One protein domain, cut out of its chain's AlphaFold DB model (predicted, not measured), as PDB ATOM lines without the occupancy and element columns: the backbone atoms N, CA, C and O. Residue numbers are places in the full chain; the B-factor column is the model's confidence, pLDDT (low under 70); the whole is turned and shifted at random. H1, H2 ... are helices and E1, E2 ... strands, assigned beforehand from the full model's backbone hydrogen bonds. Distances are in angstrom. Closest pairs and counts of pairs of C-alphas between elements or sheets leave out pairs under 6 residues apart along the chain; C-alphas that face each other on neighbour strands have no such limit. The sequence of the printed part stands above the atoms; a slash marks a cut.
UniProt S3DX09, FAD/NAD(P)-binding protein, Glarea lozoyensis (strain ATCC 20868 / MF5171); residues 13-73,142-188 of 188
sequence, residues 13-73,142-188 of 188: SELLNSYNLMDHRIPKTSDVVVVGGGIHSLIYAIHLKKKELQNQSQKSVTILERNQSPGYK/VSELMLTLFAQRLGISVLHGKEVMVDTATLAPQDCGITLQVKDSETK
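AT A GLANCE: This is residues 13 to 73 and 142 to 188 of the 188 residues of the protein "FAD/NAD(P)-binding protein" of Glarea lozoyensis (strain ATCC 20868 / MF5171) (UniProt S3DX09). A small sheet of three parallel strands, E1, E2 and E3, has two helices, H2 and H3, side by side over one face, and from the end of E3 the backbone turns sharply into a separate two-strand hairpin, E4 and E5, that reaches away from those helices. The hairpin's long loop, residues 166 to 180, lies far out, and the short H1 is beside the edge strand E3. The printed part has 108 residues, with three named helices and five named strands in the order H1 E1 H2 E2 H3 E3 E4 E5; the larger sheet has the order E1 E2 E3, and E4 and E5 make an antiparallel sheet of two. The class is mixed, helices and strands; the whole is compact, with a radius of gyration of the C-alphas of 13.6 A and spans of 37 by 33 by 26 A.

IN THESE COORDINATES: H1, residues 13 to 17, begins at C-alpha 13 (232.686, 149.886, 174.167) and is 5.8 A long. E1, residues 32 to 35, measures 10.0 A. H2, residues 39 to 54, begins at C-alpha 39 (219.081, 139.127, 172.829) and measures 22.7 A. E2, residues 61 to 65, measures 13.3 A. H3, residues 142 to 153, measures 16.8 A. E3, residues 157 to 160, measures 9.9 A, and E4, residues 162 to 165, 9.7 A. E5, residues 181 to 184, measures 10.5 A and ends at C-alpha 184 (235.293, 147.916, 183.822).

HOW THE PARTS SIT: E2 is the inner strand, parallel to E1 at 13 degrees, with N 34 and O 62 2.8 A apart, and to E3 at 7 degrees, with N 63 and O 157 2.8 A apart. H2 and H3 are on the same face, forming two layers, helices over a sheet. H2, at a height over the sheet of 10.0 A, runs along the strands, over E2 and only just over E1, where 3 of its C-alphas fall. E1, H2 and E2 form a strand-helix-strand unit, two parallel strands with a helix between, with a right-handed crossover. H3, at a height of 10.2 A, lies over E3. H2 touches H3 with residues 39 to 46 alone, at a shallow tilt of 28 degrees, the same way; the closest C-alphas, of Ile 46 and Ala 151, are 5.7 A apart. H1 only grazes the sheet; its closest C-alpha pair with E3, Ser 13 and His 160, is 5.1 A apart. E3 runs on into E4 at 87 degrees. The hairpin E4 and E5 is antiparallel at 143 degrees, with N 163 and O 183 2.9 A apart. In H1, H2 and H3 every O i to N i+4 pair is within hydrogen-bond range.

THE WHOLE: The C-alphas farthest apart, of Asn 55 and Lys 188, are 43.1 A apart. Residues 74 to 141 are not printed, and C-alphas 73 and 142 are 10.5 A apart across the cut. The links H1 to E1 and E4 to E5 are long. The mean pLDDT of the printed part is 88.4; residues 168 to 176 and 186 to 188 are under 70.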
ATOM      1  N   SER A  13     233.756 149.662 173.198       92.75
ATOM      2  CA  SER A  13     232.686 149.886 174.167       92.75
ATOM      3  C   SER A  13     232.439 151.366 174.387       92.75
ATOM      4  O   SER A  13     231.281 151.760 174.449       92.75
ATOM      5  N   GLU A  14     233.477 152.206 174.422       91.69
ATOM      6  CA  GLU A  14     233.316 153.660 174.494       91.69
ATOM      7  C   GLU A  14     232.511 154.193 173.309       91.69
ATOM      8  O   GLU A  14     231.566 154.962 173.506       91.69
ATOM      9  N   LEU A  15     232.801 153.712 172.093       93.12
ATOM     10  CA  LEU A  15     232.031 154.074 170.905       93.12
ATOM     11  C   LEU A  15     230.555 153.699 171.067       93.12
ATOM     12  O   LEU A  15     229.677 154.531 170.851       93.12
ATOM     13  N   LEU A  16     230.262 152.457 171.457       94.81
ATOM     14  CA  LEU A  16     228.882 151.996 171.635       94.81
ATOM     15  C   LEU A  16     228.168 152.738 172.767       94.81
ATOM     16  O   LEU A  16     226.998 153.102 172.633       94.81
ATOM     17  N   ASN A  17     228.874 152.992 173.866       95.12
ATOM     18  CA  ASN A  17     228.346 153.663 175.043       95.12
ATOM     19  C   ASN A  17     228.074 155.150 174.775       95.12
ATOM     20  O   ASN A  17     227.169 155.707 175.395       95.12
ATOM     21  N   SER A  18     228.783 155.767 173.821       93.38
ATOM     22  CA  SER A  18     228.571 157.158 173.397       93.38
ATOM     23  C   SER A  18     227.214 157.405 172.722       93.38
ATOM     24  O   SER A  18     226.740 158.538 172.698       93.38
ATOM     25  N   TYR A  19     226.553 156.353 172.218       95.06
ATOM     26  CA  TYR A  19     225.214 156.440 171.621       95.06
ATOM     27  C   TYR A  19     224.070 156.428 172.646       95.06
ATOM     28  O   TYR A  19     222.904 156.569 172.265       95.06
ATOM     29  N   ASN A  20     224.360 156.253 173.940       94.19
ATOM     30  CA  ASN A  20     223.347 156.418 174.978       94.19
ATOM     31  C   ASN A  20     222.887 157.886 175.048       94.19
ATOM     32  O   ASN A  20     223.693 158.805 174.955       94.19
ATOM     33  N   LEU A  21     221.579 158.113 175.230       85.75
ATOM     34  CA  LEU A  21     221.032 159.474 175.382       85.75
ATOM     35  C   LEU A  21     221.462 160.139 176.696       85.75
ATOM     36  O   LEU A  21     221.587 161.358 176.770       85.75
ATOM     37  N   MET A  22     221.639 159.326 177.735       72.56
ATOM     38  CA  MET A  22     222.206 159.741 179.014       72.56
ATOM     39  C   MET A  22     223.726 159.567 178.970       72.56
ATOM     40  O   MET A  22     224.225 158.797 178.152       72.56
ATOM     41  N   ASP A  23     224.440 160.262 179.859       72.12
ATOM     42  CA  ASP A  23     225.900 160.177 179.993       72.12
ATOM     43  C   ASP A  23     226.406 158.719 179.895       72.12
ATOM     44  O   ASP A  23     225.777 157.794 180.409       72.12
ATOM     45  N   HIS A  24     227.556 158.507 179.250       73.94
ATOM     46  CA  HIS A  24     228.167 157.187 179.003       73.94
ATOM     47  C   HIS A  24     228.698 156.522 180.289       73.94
ATOM     48  O   HIS A  24     229.266 155.426 180.261       73.94
ATOM     49  N   ARG A  25     228.520 157.190 181.432       81.31
ATOM     50  CA  ARG A  25     228.856 156.708 182.769       81.31
ATOM     51  C   ARG A  25     227.749 155.814 183.315       81.31
ATOM     52  O   ARG A  25     226.572 155.963 182.994       81.31
ATOM     53  N   ILE A  26     228.128 154.910 184.212       84.62
ATOM     54  CA  ILE A  26     227.162 154.093 184.947       84.62
ATOM     55  C   ILE A  26     226.310 155.030 185.821       84.62
ATOM     56  O   ILE A  26     226.875 155.787 186.621       84.62
ATOM     57  N   PRO A  27     224.971 155.018 185.693       87.88
ATOM     58  CA  PRO A  27     224.120 155.827 186.548       87.88
ATOM     59  C   PRO A  27     224.217 155.339 187.997       87.88
ATOM     60  O   PRO A  27     224.257 154.139 188.258       87.88
ATOM     61  N   LYS A  28     224.225 156.272 188.958       88.00
ATOM     62  CA  LYS A  28     224.267 155.934 190.395       88.00
ATOM     63  C   LYS A  28     223.023 155.174 190.862       88.00
ATOM     64  O   LYS A  28     223.090 154.435 191.834       88.00
ATOM     65  N   THR A  29     221.899 155.395 190.189       90.06
ATOM     66  CA  THR A  29     220.599 154.800 190.490       90.06
ATOM     67  C   THR A  29     219.881 154.491 189.186       90.06
ATOM     68  O   THR A  29     219.958 155.275 188.239       90.06
ATOM     69  N   SER A  30     219.159 153.380 189.147       92.50
ATOM     70  CA  SER A  30     218.288 153.007 188.036       92.50
ATOM     71  C   SER A  30     217.116 152.217 188.600       92.50
ATOM     72  O   SER A  30     217.308 151.421 189.519       92.50
ATOM     73  N   ASP A  31     215.914 152.432 188.073       93.00
ATOM     74  CA  ASP A  31     214.721 151.709 188.524       93.00
ATOM     75  C   ASP A  31     214.811 150.224 188.157       93.00
ATOM     76  O   ASP A  31     214.292 149.362 188.866       93.00
ATOM     77  N   VAL A  32     215.470 149.920 187.032       93.94
ATOM     78  CA  VAL A  32     215.705 148.558 186.559       93.94
ATOM     79  C   VAL A  32     217.126 148.432 186.022       93.94
ATOM     80  O   VAL A  32     217.484 149.063 185.026       93.94
ATOM     81  N   VAL A  33     217.911 147.536 186.621       94.69
ATOM     82  CA  VAL A  33     219.200 147.102 186.070       94.69
ATOM     83  C   VAL A  33     219.076 145.680 185.531       94.69
ATOM     84  O   VAL A  33     218.614 144.780 186.228       94.69
ATOM     85  N   VAL A  34     219.491 145.474 184.283       96.62
ATOM     86  CA  VAL A  34     219.512 144.176 183.602       96.62
ATOM     87  C   VAL A  34     220.963 143.756 183.398       96.62
ATOM     88  O   VAL A  34     221.754 144.485 182.798       96.62
ATOM     89  N   VAL A  35     221.316 142.570 183.890       95.56
ATOM     90  CA  VAL A  35     222.671 142.020 183.774       95.56
ATOM     91  C   VAL A  35     222.773 141.163 182.510       95.56
ATOM     92  O   VAL A  35     222.026 140.203 182.336       95.56
ATOM     93  N   GLY A  36     223.705 141.519 181.628       96.38
ATOM     94  CA  GLY A  36     223.906 140.934 180.303       96.38
ATOM     95  C   GLY A  36     223.129 141.670 179.206       96.38
ATOM     96  O   GLY A  36     221.949 141.968 179.355       96.38
ATOM     97  N   GLY A  37     223.778 141.906 178.069       96.44
ATOM     98  CA  GLY A  37     223.260 142.525 176.842       96.44
ATOM     99  C   GLY A  37     222.971 141.517 175.728       96.44
ATOM    100  O   GLY A  37     223.070 141.833 174.544       96.44
ATOM    101  N   GLY A  38     222.627 140.280 176.090       97.81
ATOM    102  CA  GLY A  38     222.151 139.288 175.130       97.81
ATOM    103  C   GLY A  38     220.759 139.617 174.580       97.81
ATOM    104  O   GLY A  38     220.025 140.443 175.125       97.81
ATOM    105  N   ILE A  39     220.362 138.906 173.521       98.19
ATOM    106  CA  ILE A  39     219.081 139.127 172.829       98.19
ATOM    107  C   ILE A  39     217.857 139.166 173.763       98.19
ATOM    108  O   ILE A  39     216.993 140.016 173.583       98.19
ATOM    109  N   HIS A  40     217.789 138.312 174.791       98.31
ATOM    110  CA  HIS A  40     216.664 138.304 175.734       98.31
ATOM    111  C   HIS A  40     216.617 139.549 176.619       98.31
ATOM    112  O   HIS A  40     215.540 140.109 176.799       98.31
ATOM    113  N   SER A  41     217.761 140.009 177.125       98.25
ATOM    114  CA  SER A  41     217.851 141.235 177.922       98.25
ATOM    115  C   SER A  41     217.423 142.457 177.118       98.25
ATOM    116  O   SER A  41     216.666 143.296 177.605       98.25
ATOM    117  N   LEU A  42     217.850 142.519 175.854       98.56
ATOM    118  CA  LEU A  42     217.453 143.574 174.926       98.56
ATOM    119  C   LEU A  42     215.949 143.508 174.625       98.56
ATOM    120  O   LEU A  42     215.270 144.527 174.723       98.56
ATOM    121  N   ILE A  43     215.404 142.318 174.334       98.38
ATOM    122  CA  ILE A  43     213.957 142.113 174.147       98.38
ATOM    123  C   ILE A  43     213.185 142.580 175.384       98.38
ATOM    124  O   ILE A  43     212.226 143.340 175.250       98.38
ATOM    125  N   TYR A  44     213.608 142.157 176.576       98.31
ATOM    126  CA  TYR A  44     212.979 142.518 177.843       98.31
ATOM    127  C   TYR A  44     212.946 144.035 178.038       98.31
ATOM    128  O   TYR A  44     211.871 144.606 178.217       98.31
ATOM    129  N   ALA A  45     214.102 144.699 177.945       97.88
ATOM    130  CA  ALA A  45     214.211 146.132 178.188       97.88
ATOM    131  C   ALA A  45     213.415 146.951 177.161       97.88
ATOM    132  O   ALA A  45     212.683 147.867 177.534       97.88
ATOM    133  N   ILE A  46     213.498 146.588 175.875       97.88
ATOM    134  CA  ILE A  46     212.735 147.239 174.800       97.88
ATOM    135  C   ILE A  46     211.232 147.066 175.026       97.88
ATOM    136  O   ILE A  46     210.475 148.031 174.914       97.88
ATOM    137  N   HIS A  47     210.790 145.850 175.345       96.50
ATOM    138  CA  HIS A  47     209.373 145.560 175.538       96.50
ATOM    139  C   HIS A  47     208.813 146.274 176.777       96.50
ATOM    140  O   HIS A  47     207.740 146.873 176.699       96.50
ATOM    141  N   LEU A  48     209.568 146.288 177.882       95.19
ATOM    142  CA  LEU A  48     209.239 147.063 179.079       95.19
ATOM    143  C   LEU A  48     209.091 148.548 178.733       95.19
ATOM    144  O   LEU A  48     208.039 149.131 178.992       95.19
ATOM    145  N   LYS A  49     210.092 149.140 178.070       94.44
ATOM    146  CA  LYS A  49     210.084 150.567 177.729       94.44
ATOM    147  C   LYS A  49     208.935 150.935 176.789       94.44
ATOM    148  O   LYS A  49     208.275 151.948 176.992       94.44
ATOM    149  N   LYS A  50     208.634 150.099 175.790       93.25
ATOM    150  CA  LYS A  50     207.484 150.301 174.891       93.25
ATOM    151  C   LYS A  50     206.150 150.279 175.642       93.25
ATOM    152  O   LYS A  50     205.300 151.120 175.362       93.25
ATOM    153  N   LYS A  51     205.978 149.371 176.608       90.75
ATOM    154  CA  LYS A  51     204.773 149.306 177.449       90.75
ATOM    155  C   LYS A  51     204.660 150.514 178.386       90.75
ATOM    156  O   LYS A  51     203.572 151.040 178.592       90.75
ATOM    157  N   GLU A  52     205.774 150.979 178.938       89.56
ATOM    158  CA  GLU A  52     205.809 152.171 179.793       89.56
ATOM    159  C   GLU A  52     205.442 153.448 179.043       89.56
ATOM    160  O   GLU A  52     204.644 154.236 179.549       89.56
ATOM    161  N   LEU A  53     205.935 153.606 177.809       83.88
ATOM    162  CA  LEU A  53     205.573 154.724 176.934       83.88
ATOM    163  C   LEU A  53     204.064 154.779 176.640       83.88
ATOM    164  O   LEU A  53     203.525 155.865 176.452       83.88
ATOM    165  N   GLN A  54     203.372 153.636 176.637       81.69
ATOM    166  CA  GLN A  54     201.911 153.582 176.498       81.69
ATOM    167  C   GLN A  54     201.183 153.974 177.792       81.69
ATOM    168  O   GLN A  54     200.126 154.594 177.738       81.69
ATOM    169  N   ASN A  55     201.762 153.644 178.949       83.62
ATOM    170  CA  ASN A  55     201.159 153.846 180.270       83.62
ATOM    171  C   ASN A  55     201.629 155.132 180.979       83.62
ATOM    172  O   ASN A  55     201.357 155.298 182.165       83.62
ATOM    173  N   GLN A  56     202.364 156.012 180.286       78.38
ATOM    174  CA  GLN A  56     202.928 157.265 180.821       78.38
ATOM    175  C   GLN A  56     203.815 157.088 182.071       78.38
ATOM    176  O   GLN A  56     204.009 158.022 182.846       78.38
ATOM    177  N   SER A  57     204.397 155.900 182.259       77.56
ATOM    178  CA  SER A  57     205.411 155.660 183.290       77.56
ATOM    179  C   SER A  57     206.799 155.932 182.706       77.56
ATOM    180  O   SER A  57     207.044 155.649 181.536       77.56
ATOM    181  N   GLN A  58     207.714 156.496 183.496       83.00
ATOM    182  CA  GLN A  58     209.069 156.820 183.044       83.00
ATOM    183  C   GLN A  58     210.114 156.174 183.946       83.00
ATOM    184  O   GLN A  58     210.815 156.864 184.681       83.00
ATOM    185  N   LYS A  59     210.241 154.846 183.880       89.88
ATOM    186  CA  LYS A  59     211.330 154.172 184.586       89.88
ATOM    187  C   LYS A  59     212.622 154.265 183.794       89.88
ATOM    188  O   LYS A  59     212.650 154.167 182.560       89.88
ATOM    189  N   SER A  60     213.707 154.463 184.517       93.06
ATOM    190  CA  SER A  60     215.065 154.310 184.021       93.06
ATOM    191  C   SER A  60     215.402 152.822 183.901       93.06
ATOM    192  O   SER A  60     215.106 152.022 184.786       93.06
ATOM    193  N   VAL A  61     215.977 152.436 182.760       95.75
ATOM    194  CA  VAL A  61     216.391 151.055 182.492       95.75
ATOM    195  C   VAL A  61     217.841 151.075 182.042       95.75
ATOM    196  O   VAL A  61     218.193 151.796 181.103       95.75
ATOM    197  N   THR A  62     218.673 150.278 182.702       96.75
ATOM    198  CA  THR A  62     220.103 150.162 182.412       96.75
ATOM    199  C   THR A  62     220.468 148.707 182.155       96.75
ATOM    200  O   THR A  62     220.166 147.839 182.966       96.75
ATOM    201  N   ILE A  63     221.134 148.433 181.038       97.69
ATOM    202  CA  ILE A  63     221.690 147.127 180.690       97.69
ATOM    203  C   ILE A  63     223.208 147.198 180.848       97.69
ATOM    204  O   ILE A  63     223.838 148.102 180.298       97.69
ATOM    205  N   LEU A  64     223.786 146.240 181.569       96.62
ATOM    206  CA  LEU A  64     225.230 146.107 181.763       96.62
ATOM    207  C   LEU A  64     225.724 144.852 181.040       96.62
ATOM    208  O   LEU A  64     225.329 143.742 181.389       96.62
ATOM    209  N   GLU A  65     226.559 145.016 180.017       97.00
ATOM    210  CA  GLU A  65     227.126 143.929 179.218       97.00
ATOM    211  C   GLU A  65     228.641 143.873 179.396       97.00
ATOM    212  O   GLU A  65     229.343 144.857 179.177       97.00
ATOM    213  N   ARG A  66     229.152 142.688 179.743       95.81
ATOM    214  CA  ARG A  66     230.583 142.465 179.975       95.81
ATOM    215  C   ARG A  66     231.419 142.619 178.707       95.81
ATOM    216  O   ARG A  66     232.538 143.118 178.755       95.81
ATOM    217  N   ASN A  67     230.924 142.147 177.566       95.81
ATOM    218  CA  ASN A  67     231.675 142.227 176.320       95.81
ATOM    219  C   ASN A  67     231.799 143.681 175.849       95.81
ATOM    220  O   ASN A  67     230.889 144.487 176.027       95.81
ATOM    221  N   GLN A  68     232.919 143.991 175.198       95.31
ATOM    222  CA  GLN A  68     233.203 145.324 174.653       95.31
ATOM    223  C   GLN A  68     232.259 145.706 173.503       95.31
ATOM    224  O   GLN A  68     231.941 146.871 173.301       95.31
ATOM    225  N   SER A  69     231.768 144.709 172.773       96.06
ATOM    226  CA  SER A  69     230.746 144.838 171.741       96.06
ATOM    227  C   SER A  69     229.938 143.539 171.663       96.06
ATOM    228  O   SER A  69     230.357 142.520 172.234       96.06
ATOM    229  N   PRO A  70     228.782 143.517 170.972       97.19
ATOM    230  CA  PRO A  70     228.026 142.289 170.783       97.19
ATOM    231  C   PRO A  70     228.900 141.161 170.213       97.19
ATOM    232  O   PRO A  70     229.490 141.271 169.135       97.19
ATOM    233  N   GLY A  71     229.011 140.071 170.970       93.75
ATOM    234  CA  GLY A  71     229.870 138.933 170.645       93.75
ATOM    235  C   GLY A  71     229.213 137.885 169.742       93.75
ATOM    236  O   GLY A  71     228.033 137.958 169.396       93.75
ATOM    237  N   TYR A  72     229.987 136.859 169.386       96.25
ATOM    238  CA  TYR A  72     229.453 135.649 168.758       96.25
ATOM    239  C   TYR A  72     228.561 134.871 169.736       96.25
ATOM    240  O   TYR A  72     228.914 134.720 170.906       96.25
ATOM    241  N   LYS A  73     227.425 134.357 169.246       97.25
ATOM    242  CA  LYS A  73     226.542 133.429 169.967       97.25
ATOM    243  C   LYS A  73     225.868 132.482 168.972       97.25
ATOM    244  O   LYS A  73     225.498 132.915 167.882       97.25
ATOM    245  N   VAL A 142     225.079 140.808 164.913       98.19
ATOM    246  CA  VAL A 142     224.366 141.855 164.156       98.19
ATOM    247  C   VAL A 142     223.003 142.142 164.782       98.19
ATOM    248  O   VAL A 142     222.636 143.303 164.936       98.19
ATOM    249  N   SER A 143     222.271 141.106 165.201       98.06
ATOM    250  CA  SER A 143     220.971 141.279 165.863       98.06
ATOM    251  C   SER A 143     221.073 142.020 167.193       98.06
ATOM    252  O   SER A 143     220.270 142.907 167.463       98.06
ATOM    253  N   GLU A 144     222.083 141.708 168.001       98.50
ATOM    254  CA  GLU A 144     222.289 142.342 169.300       98.50
ATOM    255  C   GLU A 144     222.803 143.775 169.138       98.50
ATOM    256  O   GLU A 144     222.373 144.647 169.885       98.50
ATOM    257  N   LEU A 145     223.615 144.063 168.114       98.44
ATOM    258  CA  LEU A 145     223.979 145.440 167.765       98.44
ATOM    259  C   LEU A 145     222.759 146.254 167.315       98.44
ATOM    260  O   LEU A 145     222.525 147.345 167.826       98.44
ATOM    261  N   MET A 146     221.950 145.715 166.399       98.00
ATOM    262  CA  MET A 146     220.726 146.371 165.929       98.00
ATOM    263  C   MET A 146     219.787 146.689 167.101       98.00
ATOM    264  O   MET A 146     219.306 147.814 167.225       98.00
ATOM    265  N   LEU A 147     219.547 145.710 167.978       98.38
ATOM    266  CA  LEU A 147     218.684 145.879 169.145       98.38
ATOM    267  C   LEU A 147     219.303 146.795 170.210       98.38
ATOM    268  O   LEU A 147     218.560 147.528 170.852       98.38
ATOM    269  N   THR A 148     220.630 146.816 170.365       98.50
ATOM    270  CA  THR A 148     221.336 147.786 171.225       98.50
ATOM    271  C   THR A 148     221.048 149.208 170.766       98.50
ATOM    272  O   THR A 148     220.520 150.004 171.538       98.50
ATOM    273  N   LEU A 149     221.305 149.513 169.491       97.81
ATOM    274  CA  LEU A 149     221.077 150.850 168.936       97.81
ATOM    275  C   LEU A 149     219.595 151.243 169.013       97.81
ATOM    276  O   LEU A 149     219.257 152.396 169.280       97.81
ATOM    277  N   PHE A 150     218.693 150.280 168.805       97.69
ATOM    278  CA  PHE A 150     217.259 150.502 168.964       97.69
ATOM    279  C   PHE A 150     216.880 150.812 170.421       97.69
ATOM    280  O   PHE A 150     216.138 151.759 170.669       97.69
ATOM    281  N   ALA A 151     217.413 150.062 171.390       97.44
ATOM    282  CA  ALA A 151     217.180 150.287 172.815       97.44
ATOM    283  C   ALA A 151     217.679 151.671 173.263       97.44
ATOM    284  O   ALA A 151     216.950 152.400 173.936       97.44
ATOM    285  N   GLN A 152     218.871 152.074 172.818       97.19
ATOM    286  CA  GLN A 152     219.449 153.391 173.105       97.19
ATOM    287  C   GLN A 152     218.563 154.533 172.593       97.19
ATOM    288  O   GLN A 152     218.301 155.491 173.321       97.19
ATOM    289  N   ARG A 153     217.994 154.393 171.387       95.38
ATOM    290  CA  ARG A 153     217.021 155.354 170.830       95.38
ATOM    291  C   ARG A 153     215.715 155.441 171.625       95.38
ATOM    292  O   ARG A 153     215.025 156.449 171.529       95.38
ATOM    293  N   LEU A 154     215.376 154.415 172.408       94.25
ATOM    294  CA  LEU A 154     214.241 154.433 173.341       94.25
ATOM    295  C   LEU A 154     214.601 155.014 174.722       94.25
ATOM    296  O   LEU A 154     213.753 155.028 175.617       94.25
ATOM    297  N   GLY A 155     215.840 155.476 174.916       93.81
ATOM    298  CA  GLY A 155     216.326 155.993 176.194       93.81
ATOM    299  C   GLY A 155     216.669 154.912 177.217       93.81
ATOM    300  O   GLY A 155     216.664 155.189 178.413       93.81
ATOM    301  N   ILE A 156     216.936 153.683 176.767       96.06
ATOM    302  CA  ILE A 156     217.531 152.635 177.604       96.06
ATOM    303  C   ILE A 156     219.047 152.820 177.564       96.06
ATOM    304  O   ILE A 156     219.628 152.869 176.481       96.06
ATOM    305  N   SER A 157     219.699 152.885 178.724       96.75
ATOM    306  CA  SER A 157     221.162 152.919 178.784       96.75
ATOM    307  C   SER A 157     221.710 151.512 178.587       96.75
ATOM    308  O   SER A 157     221.459 150.641 179.413       96.75
ATOM    309  N   VAL A 158     222.467 151.274 177.520       97.50
ATOM    310  CA  VAL A 158     223.170 150.008 177.278       97.50
ATOM    311  C   VAL A 158     224.665 150.268 177.389       97.50
ATOM    312  O   VAL A 158     225.219 151.016 176.584       97.50
ATOM    313  N   LEU A 159     225.301 149.681 178.403       96.31
ATOM    314  CA  LEU A 159     226.713 149.886 178.711       96.31
ATOM    315  C   LEU A 159     227.495 148.593 178.471       96.31
ATOM    316  O   LEU A 159     227.371 147.634 179.231       96.31
ATOM    317  N   HIS A 160     228.288 148.585 177.405       96.50
ATOM    318  CA  HIS A 160     229.251 147.537 177.082       96.50
ATOM    319  C   HIS A 160     230.542 147.709 177.890       96.50
ATOM    320  O   HIS A 160     230.844 148.807 178.368       96.50
ATOM    321  N   GLY A 161     231.303 146.623 178.034       95.31
ATOM    322  CA  GLY A 161     232.526 146.586 178.832       95.31
ATOM    323  C   GLY A 161     232.292 146.705 180.342       95.31
ATOM    324  O   GLY A 161     233.219 147.072 181.062       95.31
ATOM    325  N   LYS A 162     231.075 146.443 180.837       94.25
ATOM    326  CA  LYS A 162     230.704 146.549 182.257       94.25
ATOM    327  C   LYS A 162     230.341 145.175 182.819       94.25
ATOM    328  O   LYS A 162     229.331 144.584 182.439       94.25
ATOM    329  N   GLU A 163     231.151 144.670 183.744       94.25
ATOM    330  CA  GLU A 163     230.934 143.381 184.407       94.25
ATOM    331  C   GLU A 163     230.295 143.590 185.777       94.25
ATOM    332  O   GLU A 163     230.798 144.360 186.591       94.25
ATOM    333  N   VAL A 164     229.182 142.902 186.035       92.25
ATOM    334  CA  VAL A 164     228.530 142.911 187.347       92.25
ATOM    335  C   VAL A 164     229.145 141.821 188.211       92.25
ATOM    336  O   VAL A 164     229.122 140.646 187.845       92.25
ATOM    337  N   MET A 165     229.660 142.213 189.372       89.44
ATOM    338  CA  MET A 165     230.179 141.289 190.372       89.44
ATOM    339  C   MET A 165     228.997 140.750 191.174       89.44
ATOM    340  O   MET A 165     228.371 141.484 191.934       89.44
ATOM    341  N   VAL A 166     228.658 139.480 190.961       81.12
ATOM    342  CA  VAL A 166     227.570 138.823 191.689       81.12
ATOM    343  C   VAL A 166     228.170 138.040 192.851       81.12
ATOM    344  O   VAL A 166     228.713 136.956 192.653       81.12
ATOM    345  N   ASP A 167     228.060 138.586 194.060       76.06
ATOM    346  CA  ASP A 167     228.267 137.838 195.301       76.06
ATOM    347  C   ASP A 167     226.945 137.687 196.079       76.06
ATOM    348  O   ASP A 167     225.941 138.348 195.797       76.06
ATOM    349  N   THR A 168     226.917 136.788 197.066       58.25
ATOM    350  CA  THR A 168     225.722 136.512 197.882       58.25
ATOM    351  C   THR A 168     225.249 137.705 198.720       58.25
ATOM    352  O   THR A 168     224.092 137.717 199.128       58.25
ATOM    353  N   ALA A 169     226.098 138.709 198.970       58.41
ATOM    354  CA  ALA A 169     225.725 139.923 199.700       58.41
ATOM    355  C   ALA A 169     225.092 140.986 198.780       58.41
ATOM    356  O   ALA A 169     224.283 141.794 199.232       58.41
ATOM    357  N   THR A 170     225.406 140.944 197.483       61.31
ATOM    358  CA  THR A 170     224.959 141.893 196.450       61.31
ATOM    359  C   THR A 170     223.442 141.825 196.201       61.31
ATOM    360  O   THR A 170     222.830 142.804 195.784       61.31
ATOM    361  N   LEU A 171     222.807 140.680 196.477       62.44
ATOM    362  CA  LEU A 171     221.378 140.443 196.218       62.44
ATOM    363  C   LEU A 171     220.494 140.499 197.474       62.44
ATOM    364  O   LEU A 171     219.298 140.219 197.382       62.44
ATOM    365  N   ALA A 172     221.047 140.844 198.640       61.50
ATOM    366  CA  ALA A 172     220.242 141.017 199.843       61.50
ATOM    367  C   ALA A 172     219.336 142.254 199.674       61.50
ATOM    368  O   ALA A 172     219.860 143.341 199.412       61.50
ATOM    369  N   PRO A 173     218.002 142.125 199.817       60.38
ATOM    370  CA  PRO A 173     217.121 143.282 199.835       60.38
ATOM    371  C   PRO A 173     217.531 144.172 201.006       60.38
ATOM    372  O   PRO A 173     217.438 143.760 202.162       60.38
ATOM    373  N   GLN A 174     218.024 145.368 200.710       64.56
ATOM    374  CA  GLN A 174     218.194 146.407 201.716       64.56
ATOM    375  C   GLN A 174     216.909 147.235 201.769       64.56
ATOM    376  O   GLN A 174     216.138 147.247 200.804       64.56
ATOM    377  N   ASP A 175     216.697 147.976 202.857       61.38
ATOM    378  CA  ASP A 175     215.516 148.837 203.045       61.38
ATOM    379  C   ASP A 175     215.298 149.848 201.892       61.38
ATOM    380  O   ASP A 175     214.212 150.399 201.733       61.38
ATOM    381  N   CYS A 176     216.319 150.070 201.055       64.81
ATOM    382  CA  CYS A 176     216.356 151.014 199.940       64.81
ATOM    383  C   CYS A 176     216.646 150.391 198.552       64.81
ATOM    384  O   CYS A 176     216.818 151.141 197.590       64.81
ATOM    385  N   GLY A 177     216.660 149.056 198.409       76.25
ATOM    386  CA  GLY A 177     216.790 148.370 197.111       76.25
ATOM    387  C   GLY A 177     217.966 147.388 197.003       76.25
ATOM    388  O   GLY A 177     218.427 146.839 198.002       76.25
ATOM    389  N   ILE A 178     218.421 147.136 195.769       85.38
ATOM    390  CA  ILE A 178     219.549 146.243 195.443       85.38
ATOM    391  C   ILE A 178     220.756 147.100 195.047       85.38
ATOM    392  O   ILE A 178     220.641 147.961 194.174       85.38
ATOM    393  N   THR A 179     221.921 146.841 195.647       86.38
ATOM    394  CA  THR A 179     223.184 147.501 195.278       86.38
ATOM    395  C   THR A 179     224.035 146.548 194.452       86.38
ATOM    396  O   THR A 179     224.343 145.458 194.914       86.38
ATOM    397  N   LEU A 180     224.444 146.966 193.252       87.44
ATOM    398  CA  LEU A 180     225.289 146.172 192.358       87.44
ATOM    399  C   LEU A 180     226.706 146.745 192.305       87.44
ATOM    400  O   LEU A 180     226.884 147.941 192.069       87.44
ATOM    401  N   GLN A 181     227.714 145.889 192.461       89.12
ATOM    402  CA  GLN A 181     229.100 146.253 192.172       89.12
ATOM    403  C   GLN A 181     229.401 146.002 190.692       89.12
ATOM    404  O   GLN A 181     229.094 144.933 190.162       89.12
ATOM    405  N   VAL A 182     229.997 146.989 190.020       90.38
ATOM    406  CA  VAL A 182     230.283 146.941 188.579       90.38
ATOM    407  C   VAL A 182     231.744 147.302 188.332       90.38
ATOM    408  O   VAL A 182     232.226 148.302 188.862       90.38
ATOM    409  N   LYS A 183     232.438 146.501 187.521       90.88
ATOM    410  CA  LYS A 183     233.836 146.705 187.124       90.88
ATOM    411  C   LYS A 183     233.938 146.953 185.618       90.88
ATOM    412  O   LYS A 183     233.209 146.351 184.827       90.88
ATOM    413  N   ASP A 184     234.886 147.795 185.219       88.50
ATOM    414  CA  ASP A 184     235.293 147.916 183.822       88.50
ATOM    415  C   ASP A 184     236.020 146.652 183.363       88.50
ATOM    416  O   ASP A 184     237.082 146.292 183.870       88.50
ATOM    417  N   SER A 185     235.453 145.984 182.363       77.50
ATOM    418  CA  SER A 185     235.969 144.728 181.807       77.50
ATOM    419  C   SER A 185     237.289 144.907 181.039       77.50
ATOM    420  O   SER A 185     237.882 143.924 180.605       77.50
ATOM    421  N   GLU A 186     237.762 146.147 180.868       65.81
ATOM    422  CA  GLU A 186     239.071 146.472 180.280       65.81
ATOM    423  C   GLU A 186     240.245 146.210 181.239       65.81
ATOM    424  O   GLU A 186     241.378 146.045 180.792       65.81
ATOM    425  N   THR A 187     239.991 146.092 182.547       45.44
ATOM    426  CA  THR A 187     241.041 145.789 183.531       45.44
ATOM    427  C   THR A 187     241.133 144.286 183.791       45.44
ATOM    428  O   THR A 187     240.390 143.734 184.609       45.44
ATOM    429  N   LYS A 188     242.057 143.616 183.092       36.81
ATOM    430  CA  LYS A 188     242.614 142.339 183.565       36.81
ATOM    431  C   LYS A 188     243.412 142.556 184.843       36.81
ATOM    432  O   LYS A 188     244.198 143.525 184.873       36.81
TER     433      LYS A 188